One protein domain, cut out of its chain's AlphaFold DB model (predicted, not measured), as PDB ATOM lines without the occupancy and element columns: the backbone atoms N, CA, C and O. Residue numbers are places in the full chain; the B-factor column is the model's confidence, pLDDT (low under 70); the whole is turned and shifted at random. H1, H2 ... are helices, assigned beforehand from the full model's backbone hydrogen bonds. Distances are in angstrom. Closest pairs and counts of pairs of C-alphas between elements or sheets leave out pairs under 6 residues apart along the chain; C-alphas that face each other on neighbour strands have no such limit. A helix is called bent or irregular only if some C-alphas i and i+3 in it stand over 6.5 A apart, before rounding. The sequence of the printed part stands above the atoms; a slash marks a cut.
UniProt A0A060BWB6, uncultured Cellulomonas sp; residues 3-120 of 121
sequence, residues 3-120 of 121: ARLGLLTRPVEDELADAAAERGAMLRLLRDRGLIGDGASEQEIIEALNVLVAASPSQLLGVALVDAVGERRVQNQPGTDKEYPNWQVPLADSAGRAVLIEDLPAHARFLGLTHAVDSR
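AT A GLANCE: This is residues 3 to 120 of the 121 residues of a protein of uncultured Cellulomonas sp (UniProt A0A060BWB6). One long helix, H1, sticks out with residues 16 to 25 free, and its far end meets a small cluster in which H2 and H5 lie side by side and the short H3 packs on H5. Beyond H3 a long loop, residues 70 to 100, runs out and folds back to H4, which makes a corner with H5; a gap separates H1 from H3, H4 and H5. The printed part has 118 residues with five named helices, H1 to H5 in chain order, and no named strand; the class is all helix, with 56 residues in named elements, under half. It is only just loose, close to compact, with a radius of gyration of the C-alphas of 16.5 A and spans of 42 by 37 by 31 A.

IN THESE COORDINATES: H1, residues 12 to 32, is 30.1 A long and begins at C-alpha 12 (143.011, 142.007, 152.819). H2 is residues 42 to 54, 18.5 A; H3 is residues 65 to 69; H4 is residues 101 to 106. H5, residues 108 to 118, is 15.3 A long and ends at C-alpha 118 (150.343, 179.271, 146.970).

HOW THE PARTS SIT: H1 touches H2 with residues 27 to 30 alone, at a steep tilt of 66 degrees; the closest C-alphas, of Leu 30 and Ala 48, are 6.9 A apart. H5 is the hub. It touches H2 at a shallow tilt of 23 degrees, the same way, the closest C-alphas being Glu 47 and Leu 113 at 5.4 A. It touches H3, closest C-alphas Ala 68 and Phe 110 at 4.4 A. H4 and H5 only just touch, with 3 pairs of C-alphas within 8 A, only at the corner, the closest being Leu 104 and Phe 110 at 6.4 A. H1 is apart from H3, H4 and H5. In H1, H2, H3 and H5 every O i to N i+4 pair is within hydrogen-bond range; H4 has 0 of 2, with 2 of 3 O i to N i+3 pairs. H4 is irregular, but only just: C-alphas 102 and 105 are 6.9 A apart.

THE WHOLE: The C-alphas farthest apart, of Gly 34 and Lys 82, are 44.0 A apart. The printed part has no cut; H3 to H4 is a long link of 31 residues. Mean pLDDT of the printed part is 96.7, and no printed residue is under 70.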
ATOM      1  N   ALA A   3     149.921 143.769 153.508       93.25
ATOM      2  CA  ALA A   3     149.555 142.379 153.196       93.25
ATOM      3  C   ALA A   3     150.758 141.499 152.810       93.25
ATOM      4  O   ALA A   3     150.910 140.398 153.324       93.25
ATOM      5  N   ARG A   4     151.658 142.009 151.956       92.81
ATOM      6  CA  ARG A   4     152.858 141.277 151.505       92.81
ATOM      7  C   ARG A   4     153.877 141.053 152.623       92.81
ATOM      8  O   ARG A   4     154.745 140.209 152.477       92.81
ATOM      9  N   LEU A   5     153.780 141.834 153.697       93.38
ATOM     10  CA  LEU A   5     154.659 141.775 154.863       93.38
ATOM     11  C   LEU A   5     154.017 141.001 156.028       93.38
ATOM     12  O   LEU A   5     154.593 140.950 157.105       93.38
ATOM     13  N   GLY A   6     152.817 140.433 155.844       93.12
ATOM     14  CA  GLY A   6     152.107 139.708 156.905       93.12
ATOM     15  C   GLY A   6     151.609 140.595 158.052       93.12
ATOM     16  O   GLY A   6     151.357 140.096 159.140       93.12
ATOM     17  N   LEU A   7     151.460 141.905 157.822       93.69
ATOM     18  CA  LEU A   7     151.131 142.894 158.863       93.69
ATOM     19  C   LEU A   7     149.628 143.205 158.982       93.69
ATOM     20  O   LEU A   7     149.248 144.211 159.588       93.69
ATOM     21  N   LEU A   8     148.763 142.423 158.336       94.06
ATOM     22  CA  LEU A   8     147.316 142.610 158.439       94.06
ATOM     23  C   LEU A   8     146.751 141.748 159.567       94.06
ATOM     24  O   LEU A   8     147.070 140.568 159.672       94.06
ATOM     25  N   THR A   9     145.891 142.343 160.389       93.56
ATOM     26  CA  THR A   9     145.164 141.655 161.470       93.56
ATOM     27  C   THR A   9     143.779 141.175 161.030       93.56
ATOM     28  O   THR A   9     143.112 140.450 161.764       93.56
ATOM     29  N   ARG A  10     143.348 141.579 159.831       95.88
ATOM     30  CA  ARG A  10     142.080 141.244 159.173       95.88
ATOM     31  C   ARG A  10     142.345 140.810 157.722       95.88
ATOM     32  O   ARG A  10     143.446 141.057 157.219       95.88
ATOM     33  N   PRO A  11     141.375 140.172 157.041       96.88
ATOM     34  CA  PRO A  11     141.487 139.858 155.616       96.88
ATOM     35  C   PRO A  11     141.827 141.093 154.770       96.88
ATOM     36  O   PRO A  11     141.428 142.214 155.089       96.88
ATOM     37  N   VAL A  12     142.573 140.896 153.682       96.38
ATOM     38  CA  VAL A  12     143.011 142.007 152.819       96.38
ATOM     39  C   VAL A  12     141.831 142.664 152.106       96.38
ATOM     40  O   VAL A  12     141.851 143.866 151.864       96.38
ATOM     41  N   GLU A  13     140.794 141.893 151.810       96.75
ATOM     42  CA  GLU A  13     139.574 142.331 151.143       96.75
ATOM     43  C   GLU A  13     138.816 143.359 151.988       96.75
ATOM     44  O   GLU A  13     138.407 144.395 151.465       96.75
ATOM     45  N   ASP A  14     138.707 143.110 153.294       97.38
ATOM     46  CA  ASP A  14     138.093 144.024 154.257       97.38
ATOM     47  C   ASP A  14     138.845 145.362 154.314       97.38
ATOM     48  O   ASP A  14     138.245 146.428 154.193       97.38
ATOM     49  N   GLU A  15     140.174 145.315 154.447       96.69
ATOM     50  CA  GLU A  15     141.019 146.518 154.511       96.69
ATOM     51  C   GLU A  15     140.946 147.332 153.206       96.69
ATOM     52  O   GLU A  15     140.947 148.564 153.228       96.69
ATOM     53  N   LEU A  16     140.861 146.659 152.053       96.25
ATOM     54  CA  LEU A  16     140.685 147.316 150.757       96.25
ATOM     55  C   LEU A  16     139.298 147.952 150.615       96.25
ATOM     56  O   LEU A  16     139.194 149.033 150.029       96.25
ATOM     57  N   ALA A  17     138.251 147.306 151.135       97.62
ATOM     58  CA  ALA A  17     136.896 147.846 151.132       97.62
ATOM     59  C   ALA A  17     136.796 149.105 152.007       97.62
ATOM     60  O   ALA A  17     136.289 150.128 151.538       97.62
ATOM     61  N   ASP A  18     137.357 149.062 153.219       97.44
ATOM     62  CA  ASP A  18     137.409 150.205 154.138       97.44
ATOM     63  C   ASP A  18     138.180 151.381 153.498       97.44
ATOM     64  O   ASP A  18     137.665 152.501 153.411       97.44
ATOM     65  N   ALA A  19     139.360 151.119 152.919       96.62
ATOM     66  CA  ALA A  19     140.151 152.138 152.223       96.62
ATOM     67  C   ALA A  19     139.432 152.727 150.992       96.62
ATOM     68  O   ALA A  19     139.556 153.919 150.693       96.62
ATOM     69  N   ALA A  20     138.672 151.913 150.253       98.00
ATOM     70  CA  ALA A  20     137.876 152.384 149.123       98.00
ATOM     71  C   ALA A  20     136.712 153.278 149.576       98.00
ATOM     72  O   ALA A  20     136.435 154.290 148.923       98.00
ATOM     73  N   ALA A  21     136.058 152.940 150.690       98.44
ATOM     74  CA  ALA A  21     134.985 153.739 151.269       98.44
ATOM     75  C   ALA A  21     135.497 155.104 151.756       98.44
ATOM     76  O   ALA A  21     134.907 156.134 151.409       98.44
ATOM     77  N   GLU A  22     136.621 155.127 152.479       98.25
ATOM     78  CA  GLU A  22     137.272 156.353 152.953       98.25
ATOM     79  C   GLU A  22     137.720 157.241 151.785       98.25
ATOM     80  O   GLU A  22     137.345 158.418 151.712       98.25
ATOM     81  N   ARG A  23     138.422 156.666 150.797       97.88
ATOM     82  CA  ARG A  23     138.808 157.389 149.576       97.88
ATOM     83  C   ARG A  23     137.586 157.955 148.860       97.88
ATOM     84  O   ARG A  23     137.600 159.102 148.422       97.88
ATOM     85  N   GLY A  24     136.515 157.171 148.746       98.06
ATOM     86  CA  GLY A  24     135.265 157.606 148.130       98.06
ATOM     87  C   GLY A  24     134.629 158.793 148.854       98.06
ATOM     88  O   GLY A  24     134.151 159.717 148.196       98.06
ATOM     89  N   ALA A  25     134.642 158.799 150.189       98.44
ATOM     90  CA  ALA A  25     134.148 159.916 150.991       98.44
ATOM     91  C   ALA A  25     134.978 161.187 150.779       98.44
ATOM     92  O   ALA A  25     134.404 162.252 150.552       98.44
ATOM     93  N   MET A  26     136.306 161.065 150.762       98.25
ATOM     94  CA  MET A  26     137.193 162.197 150.500       98.25
ATOM     95  C   MET A  26     136.992 162.772 149.090       98.25
ATOM     96  O   MET A  26     136.846 163.979 148.926       98.25
ATOM     97  N   LEU A  27     136.898 161.922 148.062       98.44
ATOM     98  CA  LEU A  27     136.653 162.384 146.690       98.44
ATOM     99  C   LEU A  27     135.297 163.084 146.538       98.44
ATOM    100  O   LEU A  27     135.203 164.063 145.803       98.44
ATOM    101  N   ARG A  28     134.250 162.614 147.232       98.38
ATOM    102  CA  ARG A  28     132.964 163.332 147.282       98.38
ATOM    103  C   ARG A  28     133.130 164.711 147.909       98.38
ATOM    104  O   ARG A  28     132.712 165.687 147.308       98.38
ATOM    105  N   LEU A  29     133.828 164.800 149.040       98.19
ATOM    106  CA  LEU A  29     134.081 166.070 149.718       98.19
ATOM    107  C   LEU A  29     134.794 167.098 148.823       98.19
ATOM    108  O   LEU A  29     134.454 168.280 148.851       98.19
ATOM    109  N   LEU A  30     135.783 166.658 148.040       98.44
ATOM    110  CA  LEU A  30     136.493 167.523 147.095       98.44
ATOM    111  C   LEU A  30     135.571 168.009 145.965       98.44
ATOM    112  O   LEU A  30     135.616 169.188 145.621       98.44
ATOM    113  N   ARG A  31     134.705 167.136 145.428       98.38
ATOM    114  CA  ARG A  31     133.703 167.510 144.411       98.38
ATOM    115  C   ARG A  31     132.650 168.467 144.957       98.38
ATOM    116  O   ARG A  31     132.366 169.472 144.316       98.38
ATOM    117  N   ASP A  32     132.128 168.204 146.153       97.88
ATOM    118  CA  ASP A  32     131.118 169.048 146.805       97.88
ATOM    119  C   ASP A  32     131.651 170.463 147.072       97.88
ATOM    120  O   ASP A  32     130.900 171.438 147.053       97.88
ATOM    121  N   ARG A  33     132.967 170.597 147.280       96.94
ATOM    122  CA  ARG A  33     133.661 171.890 147.383       96.94
ATOM    123  C   ARG A  33     134.099 172.485 146.043       96.94
ATOM    124  O   ARG A  33     134.737 173.536 146.039       96.94
ATOM    125  N   GLY A  34     133.793 171.835 144.924       97.56
ATOM    126  CA  GLY A  34     134.179 172.280 143.585       97.56
ATOM    127  C   GLY A  34     135.690 172.277 143.339       97.56
ATOM    128  O   GLY A  34     136.162 173.030 142.496       97.56
ATOM    129  N   LEU A  35     136.458 171.478 144.089       97.56
ATOM    130  CA  LEU A  35     137.919 171.419 143.965       97.56
ATOM    131  C   LEU A  35     138.383 170.469 142.856       97.56
ATOM    132  O   LEU A  35     139.486 170.633 142.350       97.56
ATOM    133  N   ILE A  36     137.554 169.492 142.478       98.44
ATOM    134  CA  ILE A  36     137.817 168.566 141.371       98.44
ATOM    135  C   ILE A  36     136.542 168.302 140.566       98.44
ATOM    136  O   ILE A  36     135.439 168.334 141.115       98.44
ATOM    137  N   GLY A  37     136.706 167.998 139.276       96.88
ATOM    138  CA  GLY A  37     135.631 167.539 138.395       96.88
ATOM    139  C   GLY A  37     135.472 166.015 138.355       96.88
ATOM    140  O   GLY A  37     136.173 165.255 139.037       96.88
ATOM    141  N   ASP A  38     134.549 165.554 137.513       92.50
ATOM    142  CA  ASP A  38     134.440 164.137 137.176       92.50
ATOM    143  C   ASP A  38     135.655 163.699 136.350       92.50
ATOM    144  O   ASP A  38     136.027 164.345 135.375       92.50
ATOM    145  N   GLY A  39     136.294 162.598 136.752       93.69
ATOM    146  CA  GLY A  39     137.471 162.068 136.057       93.69
ATOM    147  C   GLY A  39     138.801 162.757 136.378       93.69
ATOM    148  O   GLY A  39     139.755 162.549 135.634       93.69
ATOM    149  N   ALA A  40     138.884 163.527 137.469       97.50
ATOM    150  CA  ALA A  40     140.136 164.133 137.920       97.50
ATOM    151  C   ALA A  40     141.281 163.107 138.023       97.50
ATOM    152  O   ALA A  40     141.119 161.999 138.550       97.50
ATOM    153  N   SER A  41     142.443 163.500 137.515       97.25
ATOM    154  CA  SER A  41     143.686 162.745 137.570       97.25
ATOM    155  C   SER A  41     144.214 162.616 139.002       97.25
ATOM    156  O   SER A  41     143.844 163.363 139.906       97.25
ATOM    157  N   GLU A  42     145.134 161.671 139.216       96.12
ATOM    158  CA  GLU A  42     145.826 161.508 140.504       96.12
ATOM    159  C   GLU A  42     146.496 162.816 140.959       96.12
ATOM    160  O   GLU A  42     146.435 163.158 142.136       96.12
ATOM    161  N   GLN A  43     147.097 163.558 140.023       97.06
ATOM    162  CA  GLN A  43     147.740 164.836 140.313       97.06
ATOM    163  C   GLN A  43     146.723 165.885 140.781       97.06
ATOM    164  O   GLN A  43     146.908 166.453 141.853       97.06
ATOM    165  N   GLU A  44     145.630 166.084 140.040       98.06
ATOM    166  CA  GLU A  44     144.579 167.046 140.410       98.06
ATOM    167  C   GLU A  44     143.944 166.702 141.765       98.06
ATOM    168  O   GLU A  44     143.628 167.587 142.555       98.06
ATOM    169  N   ILE A  45     143.789 165.408 142.075       98.50
ATOM    170  CA  ILE A  45     143.295 164.961 143.382       98.50
ATOM    171  C   ILE A  45     144.279 165.343 144.498       98.50
ATOM    172  O   ILE A  45     143.848 165.851 145.531       98.50
ATOM    173  N   ILE A  46     145.584 165.121 144.314       98.19
ATOM    174  CA  ILE A  46     146.620 165.479 145.301       98.19
ATOM    175  C   ILE A  46     146.690 166.998 145.509       98.19
ATOM    176  O   ILE A  46     146.773 167.463 146.650       98.19
ATOM    177  N   GLU A  47     146.612 167.775 144.430       98.44
ATOM    178  CA  GLU A  47     146.559 169.239 144.477       98.44
ATOM    179  C   GLU A  47     145.321 169.716 145.248       98.44
ATOM    180  O   GLU A  47     145.436 170.513 146.180       98.44
ATOM    181  N   ALA A  48     144.146 169.158 144.950       98.31
ATOM    182  CA  ALA A  48     142.903 169.485 145.641       98.31
ATOM    183  C   ALA A  48     142.915 169.109 147.132       98.31
ATOM    184  O   ALA A  48     142.365 169.849 147.950       98.31
ATOM    185  N   LEU A  49     143.550 167.993 147.508       98.38
ATOM    186  CA  LEU A  49     143.753 167.626 148.912       98.38
ATOM    187  C   LEU A  49     144.602 168.672 149.642       98.38
ATOM    188  O   LEU A  49     144.225 169.110 150.727       98.38
ATOM    189  N   ASN A  50     145.707 169.118 149.042       98.25
ATOM    190  CA  ASN A  50     146.560 170.146 149.638       98.25
ATOM    191  C   ASN A  50     145.847 171.507 149.714       98.25
ATOM    192  O   ASN A  50     145.914 172.171 150.747       98.25
ATOM    193  N   VAL A  51     145.080 171.884 148.685       97.88
ATOM    194  CA  VAL A  51     144.214 173.078 148.705       97.88
ATOM    195  C   VAL A  51     143.168 172.997 149.818       97.88
ATOM    196  O   VAL A  51     142.910 173.991 150.499       97.88
ATOM    197  N   LEU A  52     142.570 171.824 150.041       97.44
ATOM    198  CA  LEU A  52     141.615 171.625 151.128       97.44
ATOM    199  C   LEU A  52     142.269 171.846 152.501       97.44
ATOM    200  O   LEU A  52     141.653 172.466 153.367       97.44
ATOM    201  N   VAL A  53     143.504 171.369 152.701       96.44
ATOM    202  CA  VAL A  53     144.262 171.597 153.944       96.44
ATOM    203  C   VAL A  53     144.640 173.074 154.096       96.44
ATOM    204  O   VAL A  53     144.493 173.625 155.190       96.44
ATOM    205  N   ALA A  54     145.058 173.737 153.013       96.25
ATOM    206  CA  ALA A  54     145.396 175.162 153.007       96.25
ATOM    207  C   ALA A  54     144.204 176.060 153.387       96.25
ATOM    208  O   ALA A  54     144.392 177.111 153.985       96.25
ATOM    209  N   ALA A  55     142.968 175.621 153.123       94.50
ATOM    210  CA  ALA A  55     141.755 176.333 153.531       94.50
ATOM    211  C   ALA A  55     141.418 176.211 155.036       94.50
ATOM    212  O   ALA A  55     140.424 176.780 155.495       94.50
ATOM    213  N   SER A  56     142.185 175.436 155.811       94.50
ATOM    214  CA  SER A  56     141.996 175.316 157.260       94.50
ATOM    215  C   SER A  56     142.520 176.556 158.009       94.50
ATOM    216  O   SER A  56     143.415 177.234 157.518       94.50
ATOM    217  N   PRO A  57     142.050 176.848 159.237       95.50
ATOM    218  CA  PRO A  57     142.575 177.954 160.051       95.50
ATOM    219  C   PRO A  57     143.966 177.670 160.665       95.50
ATOM    220  O   PRO A  57     144.366 178.315 161.641       95.50
ATOM    221  N   SER A  58     144.687 176.669 160.155       96.19
ATOM    222  CA  SER A  58     145.990 176.256 160.677       96.19
ATOM    223  C   SER A  58     147.038 177.345 160.451       96.19
ATOM    224  O   SER A  58     147.107 177.939 159.383       96.19
ATOM    225  N   GLN A  59     147.883 177.591 161.454       95.81
ATOM    226  CA  GLN A  59     148.946 178.605 161.365       95.81
ATOM    227  C   GLN A  59     150.158 178.137 160.547       95.81
ATOM    228  O   GLN A  59     150.932 178.957 160.065       95.81
ATOM    229  N   LEU A  60     150.344 176.821 160.431       95.94
ATOM    230  CA  LEU A  60     151.429 176.203 159.679       95.94
ATOM    231  C   LEU A  60     150.843 175.178 158.716       95.94
ATOM    232  O   LEU A  60     150.007 174.362 159.106       95.94
ATOM    233  N   LEU A  61     151.335 175.211 157.482       95.56
ATOM    234  CA  LEU A  61     151.027 174.244 156.441       95.56
ATOM    235  C   LEU A  61     152.302 173.480 156.079       95.56
ATOM    236  O   LEU A  61     153.359 174.079 155.884       95.56
ATOM    237  N   GLY A  62     152.197 172.157 155.997       95.69
ATOM    238  CA  GLY A  62     153.270 171.291 155.522       95.69
ATOM    239  C   GLY A  62     152.845 170.586 154.244       95.69
ATOM    240  O   GLY A  62     151.810 169.925 154.235       95.69
ATOM    241  N   VAL A  63     153.661 170.696 153.198       96.31
ATOM    242  CA  VAL A  63     153.510 169.931 151.955       96.31
ATOM    243  C   VAL A  63     154.624 168.895 151.905       96.31
ATOM    244  O   VAL A  63     155.807 169.232 152.002       96.31
ATOM    245  N   ALA A  64     154.263 167.621 151.779       97.19
ATOM    246  CA  ALA A  64     155.248 166.559 151.675       97.19
ATOM    247  C   ALA A  64     155.852 166.547 150.262       97.19
ATOM    248  O   ALA A  64     155.135 166.442 149.271       97.19
ATOM    249  N   LEU A  65     157.185 166.605 150.153       97.25
ATOM    250  CA  LEU A  65     157.865 166.644 148.848       97.25
ATOM    251  C   LEU A  65     157.542 165.423 147.966       97.25
ATOM    252  O   LEU A  65     157.515 165.533 146.745       97.25
ATOM    253  N   VAL A  66     157.247 164.275 148.584       98.12
ATOM    254  CA  VAL A  66     156.818 163.041 147.904       98.12
ATOM    255  C   VAL A  66     155.544 163.232 147.073       98.12
ATOM    256  O   VAL A  66     155.467 162.709 145.961       98.12
ATOM    257  N   ASP A  67     154.600 164.051 147.542       97.88
ATOM    258  CA  ASP A  67     153.357 164.353 146.819       97.88
ATOM    259  C   ASP A  67     153.640 165.223 145.587       97.88
ATOM    260  O   ASP A  67     153.079 165.006 144.508       97.88
ATOM    261  N   ALA A  68     154.588 166.154 145.732       97.62
ATOM    262  CA  ALA A  68     155.015 167.087 144.693       97.62
ATOM    263  C   ALA A  68     155.763 166.399 143.536       97.62
ATOM    264  O   ALA A  68     155.827 166.934 142.431       97.62
ATOM    265  N   VAL A  69     156.320 165.203 143.755       97.94
ATOM    266  CA  VAL A  69     157.040 164.442 142.715       97.94
ATOM    267  C   VAL A  69     156.323 163.157 142.288       97.94
ATOM    268  O   VAL A  69     156.630 162.589 141.239       97.94
ATOM    269  N   GLY A  70     155.302 162.735 143.039       97.25
ATOM    270  CA  GLY A  70     154.532 161.520 142.769       97.25
ATOM    271  C   GLY A  70     155.201 160.238 143.266       97.25
ATOM    272  O   GLY A  70     154.993 159.182 142.670       97.25
ATOM    273  N   GLU A  71     156.000 160.312 144.332       97.75
ATOM    274  CA  GLU A  71     156.615 159.139 144.958       97.75
ATOM    275  C   GLU A  71     155.528 158.215 145.529       97.75
ATOM    276  O   GLU A  71     154.609 158.645 146.223       97.75
ATOM    277  N   ARG A  72     155.637 156.915 145.245       96.25
ATOM    278  CA  ARG A  72     154.634 155.906 145.637       96.25
ATOM    279  C   ARG A  72     155.110 154.996 146.762       96.25
ATOM    280  O   ARG A  72     154.320 154.234 147.323       96.25
ATOM    281  N   ARG A  73     156.408 155.010 147.057       96.94
ATOM    282  CA  ARG A  73     157.033 154.180 148.086       96.94
ATOM    283  C   ARG A  73     157.018 154.940 149.408       96.94
ATOM    284  O   ARG A  73     157.398 156.102 149.478       96.94
ATOM    285  N   VAL A  74     156.586 154.269 150.470       95.88
ATOM    286  CA  VAL A  74     156.593 154.846 151.820       95.88
ATOM    287  C   VAL A  74     158.015 154.868 152.371       95.88
ATOM    288  O   VAL A  74     158.761 153.920 152.172       95.88
ATOM    289  N   GLN A  75     158.403 155.911 153.101       97.69
ATOM    290  CA  GLN A  75     159.743 155.952 153.708       97.69
ATOM    291  C   GLN A  75     159.886 154.952 154.866       97.69
ATOM    292  O   GLN A  75     160.965 154.421 155.124       97.69
ATOM    293  N   ASN A  76     158.791 154.707 155.584       97.44
ATOM    294  CA  ASN A  76     158.770 153.855 156.758       97.44
ATOM    295  C   ASN A  76     157.493 153.016 156.783       97.44
ATOM    296  O   ASN A  76     156.392 153.536 156.587       97.44
ATOM    297  N   GLN A  77     157.645 151.732 157.080       97.12
ATOM    298  CA  GLN A  77     156.569 150.814 157.396       97.12
ATOM    299  C   GLN A  77     156.658 150.456 158.880       97.12
ATOM    300  O   GLN A  77     157.489 149.643 159.278       97.12
ATOM    301  N   PRO A  78     155.792 151.037 159.725       95.31
ATOM    302  CA  PRO A  78     155.723 150.650 161.125       95.31
ATOM    303  C   PRO A  78     155.484 149.146 161.275       95.31
ATOM    304  O   PRO A  78     154.687 148.564 160.529       95.31
ATOM    305  N   GLY A  79     156.163 148.543 162.253       94.19
ATOM    306  CA  GLY A  79     156.097 147.106 162.519       94.19
ATOM    307  C   GLY A  79     157.079 146.254 161.710       94.19
ATOM    308  O   GLY A  79     156.919 145.039 161.706       94.19
ATOM    309  N   THR A  80     158.072 146.856 161.045       95.19
ATOM    310  CA  THR A  80     159.163 146.128 160.372       95.19
ATOM    311  C   THR A  80     160.539 146.574 160.856       95.19
ATOM    312  O   THR A  80     160.735 147.732 161.222       95.19
ATOM    313  N   ASP A  81     161.497 145.653 160.797       93.31
ATOM    314  CA  ASP A  81     162.933 145.889 160.954       93.31
ATOM    315  C   ASP A  81     163.637 145.630 159.611       93.31
ATOM    316  O   ASP A  81     163.923 146.564 158.865       93.31
ATOM    317  N   LYS A  82     163.823 144.355 159.245       93.56
ATOM    318  CA  LYS A  82     164.548 143.942 158.026       93.56
ATOM    319  C   LYS A  82     163.638 143.641 156.837       93.56
ATOM    320  O   LYS A  82     164.125 143.405 155.734       93.56
ATOM    321  N   GLU A  83     162.326 143.623 157.047       95.69
ATOM    322  CA  GLU A  83     161.331 143.253 156.038       95.69
ATOM    323  C   GLU A  83     161.093 144.366 155.006       95.69
ATOM    324  O   GLU A  83     160.581 144.109 153.915       95.69
ATOM    325  N   TYR A  84     161.464 145.606 155.335       96.38
ATOM    326  CA  TYR A  84     161.382 146.760 154.447       96.38
ATOM    327  C   TYR A  84     162.601 147.670 154.647       96.38
ATOM    328  O   TYR A  84     163.017 147.846 155.791       96.38
ATOM    329  N   PRO A  85     163.166 148.280 153.584       96.44
ATOM    330  CA  PRO A  85     164.276 149.230 153.691       96.44
ATOM    331  C   PRO A  85     163.806 150.579 154.268       96.44
ATOM    332  O   PRO A  85     163.821 151.611 153.595       96.44
ATOM    333  N   ASN A  86     163.357 150.560 155.523       97.75
ATOM    334  CA  ASN A  86     162.941 151.736 156.274       97.75
ATOM    335  C   ASN A  86     164.066 152.776 156.288       97.75
ATOM    336  O   ASN A  86     165.222 152.436 156.544       97.75
ATOM    337  N   TRP A  87     163.717 154.043 156.053       97.56
ATOM    338  CA  TRP A  87     164.645 155.185 156.094       97.56
ATOM    339  C   TRP A  87     165.761 155.146 155.042       97.56
ATOM    340  O   TRP A  87     166.756 155.858 155.163       97.56
ATOM    341  N   GLN A  88     165.605 154.314 154.012       97.56
ATOM    342  CA  GLN A  88     166.582 154.122 152.941       97.56
ATOM    343  C   GLN A  88     165.973 154.360 151.553       97.56
ATOM    344  O   GLN A  88     166.615 154.074 150.543       97.56
ATOM    345  N   VAL A  89     164.736 154.860 151.473       97.50
ATOM    346  CA  VAL A  89     164.054 155.098 150.199       97.50
ATOM    347  C   VAL A  89     164.459 156.478 149.662       97.50
ATOM    348  O   VAL A  89     164.095 157.486 150.275       97.50
ATOM    349  N   PRO A  90     165.208 156.562 148.541       97.69
ATOM    350  CA  PRO A  90     165.546 157.842 147.925       97.69
ATOM    351  C   PRO A  90     164.315 158.440 147.242       97.69
ATOM    352  O   PRO A  90     163.484 157.687 146.732       97.69
ATOM    353  N   LEU A  91     164.230 159.770 147.177       98.38
ATOM    354  CA  LEU A  91     163.143 160.468 146.490       98.38
ATOM    355  C   LEU A  91     163.127 160.111 144.996       98.38
ATOM    356  O   LEU A  91     164.138 160.267 144.306       98.38
ATOM    357  N   ALA A  92     161.981 159.656 144.500       98.12
ATOM    358  CA  ALA A  92     161.772 159.378 143.089       98.12
ATOM    359  C   ALA A  92     160.414 159.876 142.588       98.12
ATOM    360  O   ALA A  92     159.487 160.122 143.357       98.12
ATOM    361  N   ASP A  93     160.303 159.994 141.270       97.31
ATOM    362  CA  ASP A  93     159.055 160.301 140.594       97.31
ATOM    363  C   ASP A  93     158.104 159.087 140.555       97.31
ATOM    364  O   ASP A  93     158.424 157.970 140.972       97.31
ATOM    365  N   SER A  94     156.917 159.292 139.983       95.88
ATOM    366  CA  SER A  94     155.910 158.229 139.798       95.88
ATOM    367  C   SER A  94     156.363 157.028 138.950       95.88
ATOM    368  O   SER A  94     155.731 155.969 139.012       95.88
ATOM    369  N   ALA A  95     157.448 157.168 138.179       96.06
ATOM    370  CA  ALA A  95     158.074 156.099 137.403       96.06
ATOM    371  C   ALA A  95     159.247 155.431 138.149       96.06
ATOM    372  O   ALA A  95     159.863 154.508 137.616       96.06
ATOM    373  N   GLY A  96     159.553 155.868 139.374       96.31
ATOM    374  CA  GLY A  96     160.648 155.350 140.188       96.31
ATOM    375  C   GLY A  96     162.027 155.884 139.795       96.31
ATOM    376  O   GLY A  96     163.032 155.303 140.208       96.31
ATOM    377  N   ARG A  97     162.104 156.965 139.010       97.38
ATOM    378  CA  ARG A  97     163.372 157.631 138.675       97.38
ATOM    379  C   ARG A  97     163.722 158.640 139.757       97.38
ATOM    380  O   ARG A  97     162.851 159.385 140.190       97.38
ATOM    381  N   ALA A  98     164.986 158.667 140.174       97.81
ATOM    382  CA  ALA A  98     165.454 159.616 141.178       97.81
ATOM    383  C   ALA A  98     165.152 161.061 140.754       97.81
ATOM    384  O   ALA A  98     165.345 161.407 139.588       97.81
ATOM    385  N   VAL A  99     164.703 161.874 141.706       98.31
ATOM    386  CA  VAL A  99     164.491 163.313 141.515       98.31
ATOM    387  C   VAL A  99     165.543 164.050 142.325       98.31
ATOM    388  O   VAL A  99     165.611 163.882 143.546       98.31
ATOM    389  N   LEU A 100     166.375 164.838 141.648       98.25
ATOM    390  CA  LEU A 100     167.386 165.663 142.298       98.25
ATOM    391  C   LEU A 100     166.794 167.016 142.699       98.25
ATOM    392  O   LEU A 100     165.745 167.434 142.207       98.25
ATOM    393  N   ILE A 101     167.475 167.720 143.603       97.94
ATOM    394  CA  ILE A 101     167.041 169.050 144.053       97.94
ATOM    395  C   ILE A 101     167.038 170.026 142.869       97.94
ATOM    396  O   ILE A 101     166.124 170.836 142.730       97.94
ATOM    397  N   GLU A 102     168.034 169.907 141.996       98.12
ATOM    398  CA  GLU A 102     168.234 170.714 140.796       98.12
ATOM    399  C   GLU A 102     167.113 170.536 139.762       98.12
ATOM    400  O   GLU A 102     166.877 171.440 138.961       98.12
ATOM    401  N   ASP A 103     166.396 169.409 139.803       96.75
ATOM    402  CA  ASP A 103     165.296 169.116 138.881       96.75
ATOM    403  C   ASP A 103     163.974 169.756 139.329       96.75
ATOM    404  O   ASP A 103     163.096 170.009 138.500       96.75
ATOM    405  N   LEU A 104     163.810 170.039 140.631       97.00
ATOM    406  CA  LEU A 104     162.547 170.525 141.204       97.00
ATOM    407  C   LEU A 104     162.012 171.796 140.525       97.00
ATOM    408  O   LEU A 104     160.818 171.817 140.213       97.00
ATOM    409  N   PRO A 105     162.832 172.823 140.210       96.75
ATOM    410  CA  PRO A 105     162.342 174.029 139.542       96.75
ATOM    411  C   PRO A 105     161.752 173.788 138.145       96.75
ATOM    412  O   PRO A 105     161.019 174.639 137.652       96.75
ATOM    413  N   ALA A 106     162.063 172.660 137.501       96.69
ATOM    414  CA  ALA A 106     161.516 172.266 136.200       96.69
ATOM    415  C   ALA A 106     160.518 171.095 136.297       96.69
ATOM    416  O   ALA A 106     159.950 170.672 135.287       96.69
ATOM    417  N   HIS A 107     160.287 170.554 137.496       97.50
ATOM    418  CA  HIS A 107     159.455 169.375 137.688       97.50
ATOM    419  C   HIS A 107     157.966 169.752 137.655       97.50
ATOM    420  O   HIS A 107     157.445 170.386 138.571       97.50
ATOM    421  N   ALA A 108     157.248 169.325 136.611       96.56
ATOM    422  CA  ALA A 108     155.871 169.757 136.344       96.56
ATOM    423  C   ALA A 108     154.903 169.544 137.521       96.56
ATOM    424  O   ALA A 108     154.128 170.439 137.846       96.56
ATOM    425  N   ARG A 109     154.972 168.388 138.198       96.94
ATOM    426  CA  ARG A 109     154.129 168.111 139.377       96.94
ATOM    427  C   ARG A 109     154.496 168.970 140.586       96.94
ATOM    428  O   ARG A 109     153.621 169.290 141.380       96.94
ATOM    429  N   PHE A 110     155.773 169.342 140.713       98.12
ATOM    430  CA  PHE A 110     156.234 170.164 141.827       98.12
ATOM    431  C   PHE A 110     155.681 171.571 141.654       98.12
ATOM    432  O   PHE A 110     154.990 172.063 142.538       98.12
ATOM    433  N   LEU A 111     155.883 172.146 140.465       98.00
ATOM    434  CA  LEU A 111     155.343 173.451 140.092       98.00
ATOM    435  C   LEU A 111     153.813 173.497 140.184       98.00
ATOM    436  O   LEU A 111     153.267 174.481 140.673       98.00
ATOM    437  N   GLY A 112     153.124 172.441 139.735       98.00
ATOM    438  CA  GLY A 112     151.666 172.334 139.833       98.00
ATOM    439  C   GLY A 112     151.181 172.370 141.281       98.00
ATOM    440  O   GLY A 112     150.343 173.201 141.632       98.00
ATOM    441  N   LEU A 113     151.772 171.541 142.147       98.06
ATOM    442  CA  LEU A 113     151.375 171.470 143.550       98.06
ATOM    443  C   LEU A 113     151.703 172.747 144.326       98.06
ATOM    444  O   LEU A 113     150.852 173.230 145.073       98.06
ATOM    445  N   THR A 114     152.901 173.315 144.150       97.00
ATOM    446  CA  THR A 114     153.260 174.567 144.832       97.00
ATOM    447  C   THR A 114     152.364 175.705 144.369       97.00
ATOM    448  O   THR A 114     151.832 176.424 145.205       97.00
ATOM    449  N   HIS A 115     152.088 175.814 143.064       97.44
ATOM    450  CA  HIS A 115     151.166 176.823 142.550       97.44
ATOM    451  C   HIS A 115     149.749 176.672 143.121       97.44
ATOM    452  O   HIS A 115     149.143 177.662 143.536       97.44
ATOM    453  N   ALA A 116     149.226 175.443 143.179       97.25
ATOM    454  CA  ALA A 116     147.906 175.173 143.738       97.25
ATOM    455  C   ALA A 116     147.807 175.620 145.205       97.25
ATOM    456  O   ALA A 116     146.825 176.262 145.584       97.25
ATOM    457  N   VAL A 117     148.832 175.337 146.012       95.88
ATOM    458  CA  VAL A 117     148.887 175.736 147.426       95.88
ATOM    459  C   VAL A 117     149.070 177.244 147.584       95.88
ATOM    460  O   VAL A 117     148.290 177.871 148.298       95.88
ATOM    461  N   ASP A 118     150.034 177.840 146.881       94.38
ATOM    462  CA  ASP A 118     150.343 179.271 146.970       94.38
ATOM    463  C   ASP A 118     149.154 180.140 146.545       94.38
ATOM    464  O   ASP A 118     148.944 181.215 147.095       94.38
ATOM    465  N   SER A 119     148.320 179.664 145.614       92.25
ATOM    466  CA  SER A 119     147.101 180.372 145.194       92.25
ATOM    467  C   SER A 119     146.023 180.497 146.286       92.25
ATOM    468  O   SER A 119     144.991 181.135 146.060       92.25
ATOM    469  N   ARG A 120     146.217 179.849 147.442       86.81
ATOM    470  CA  ARG A 120     145.244 179.750 148.542       86.81
ATOM    471  C   ARG A 120     145.733 180.331 149.867       86.81
ATOM    472  O   ARG A 120     144.929 180.378 150.799       86.81
TER     473      ARG A 120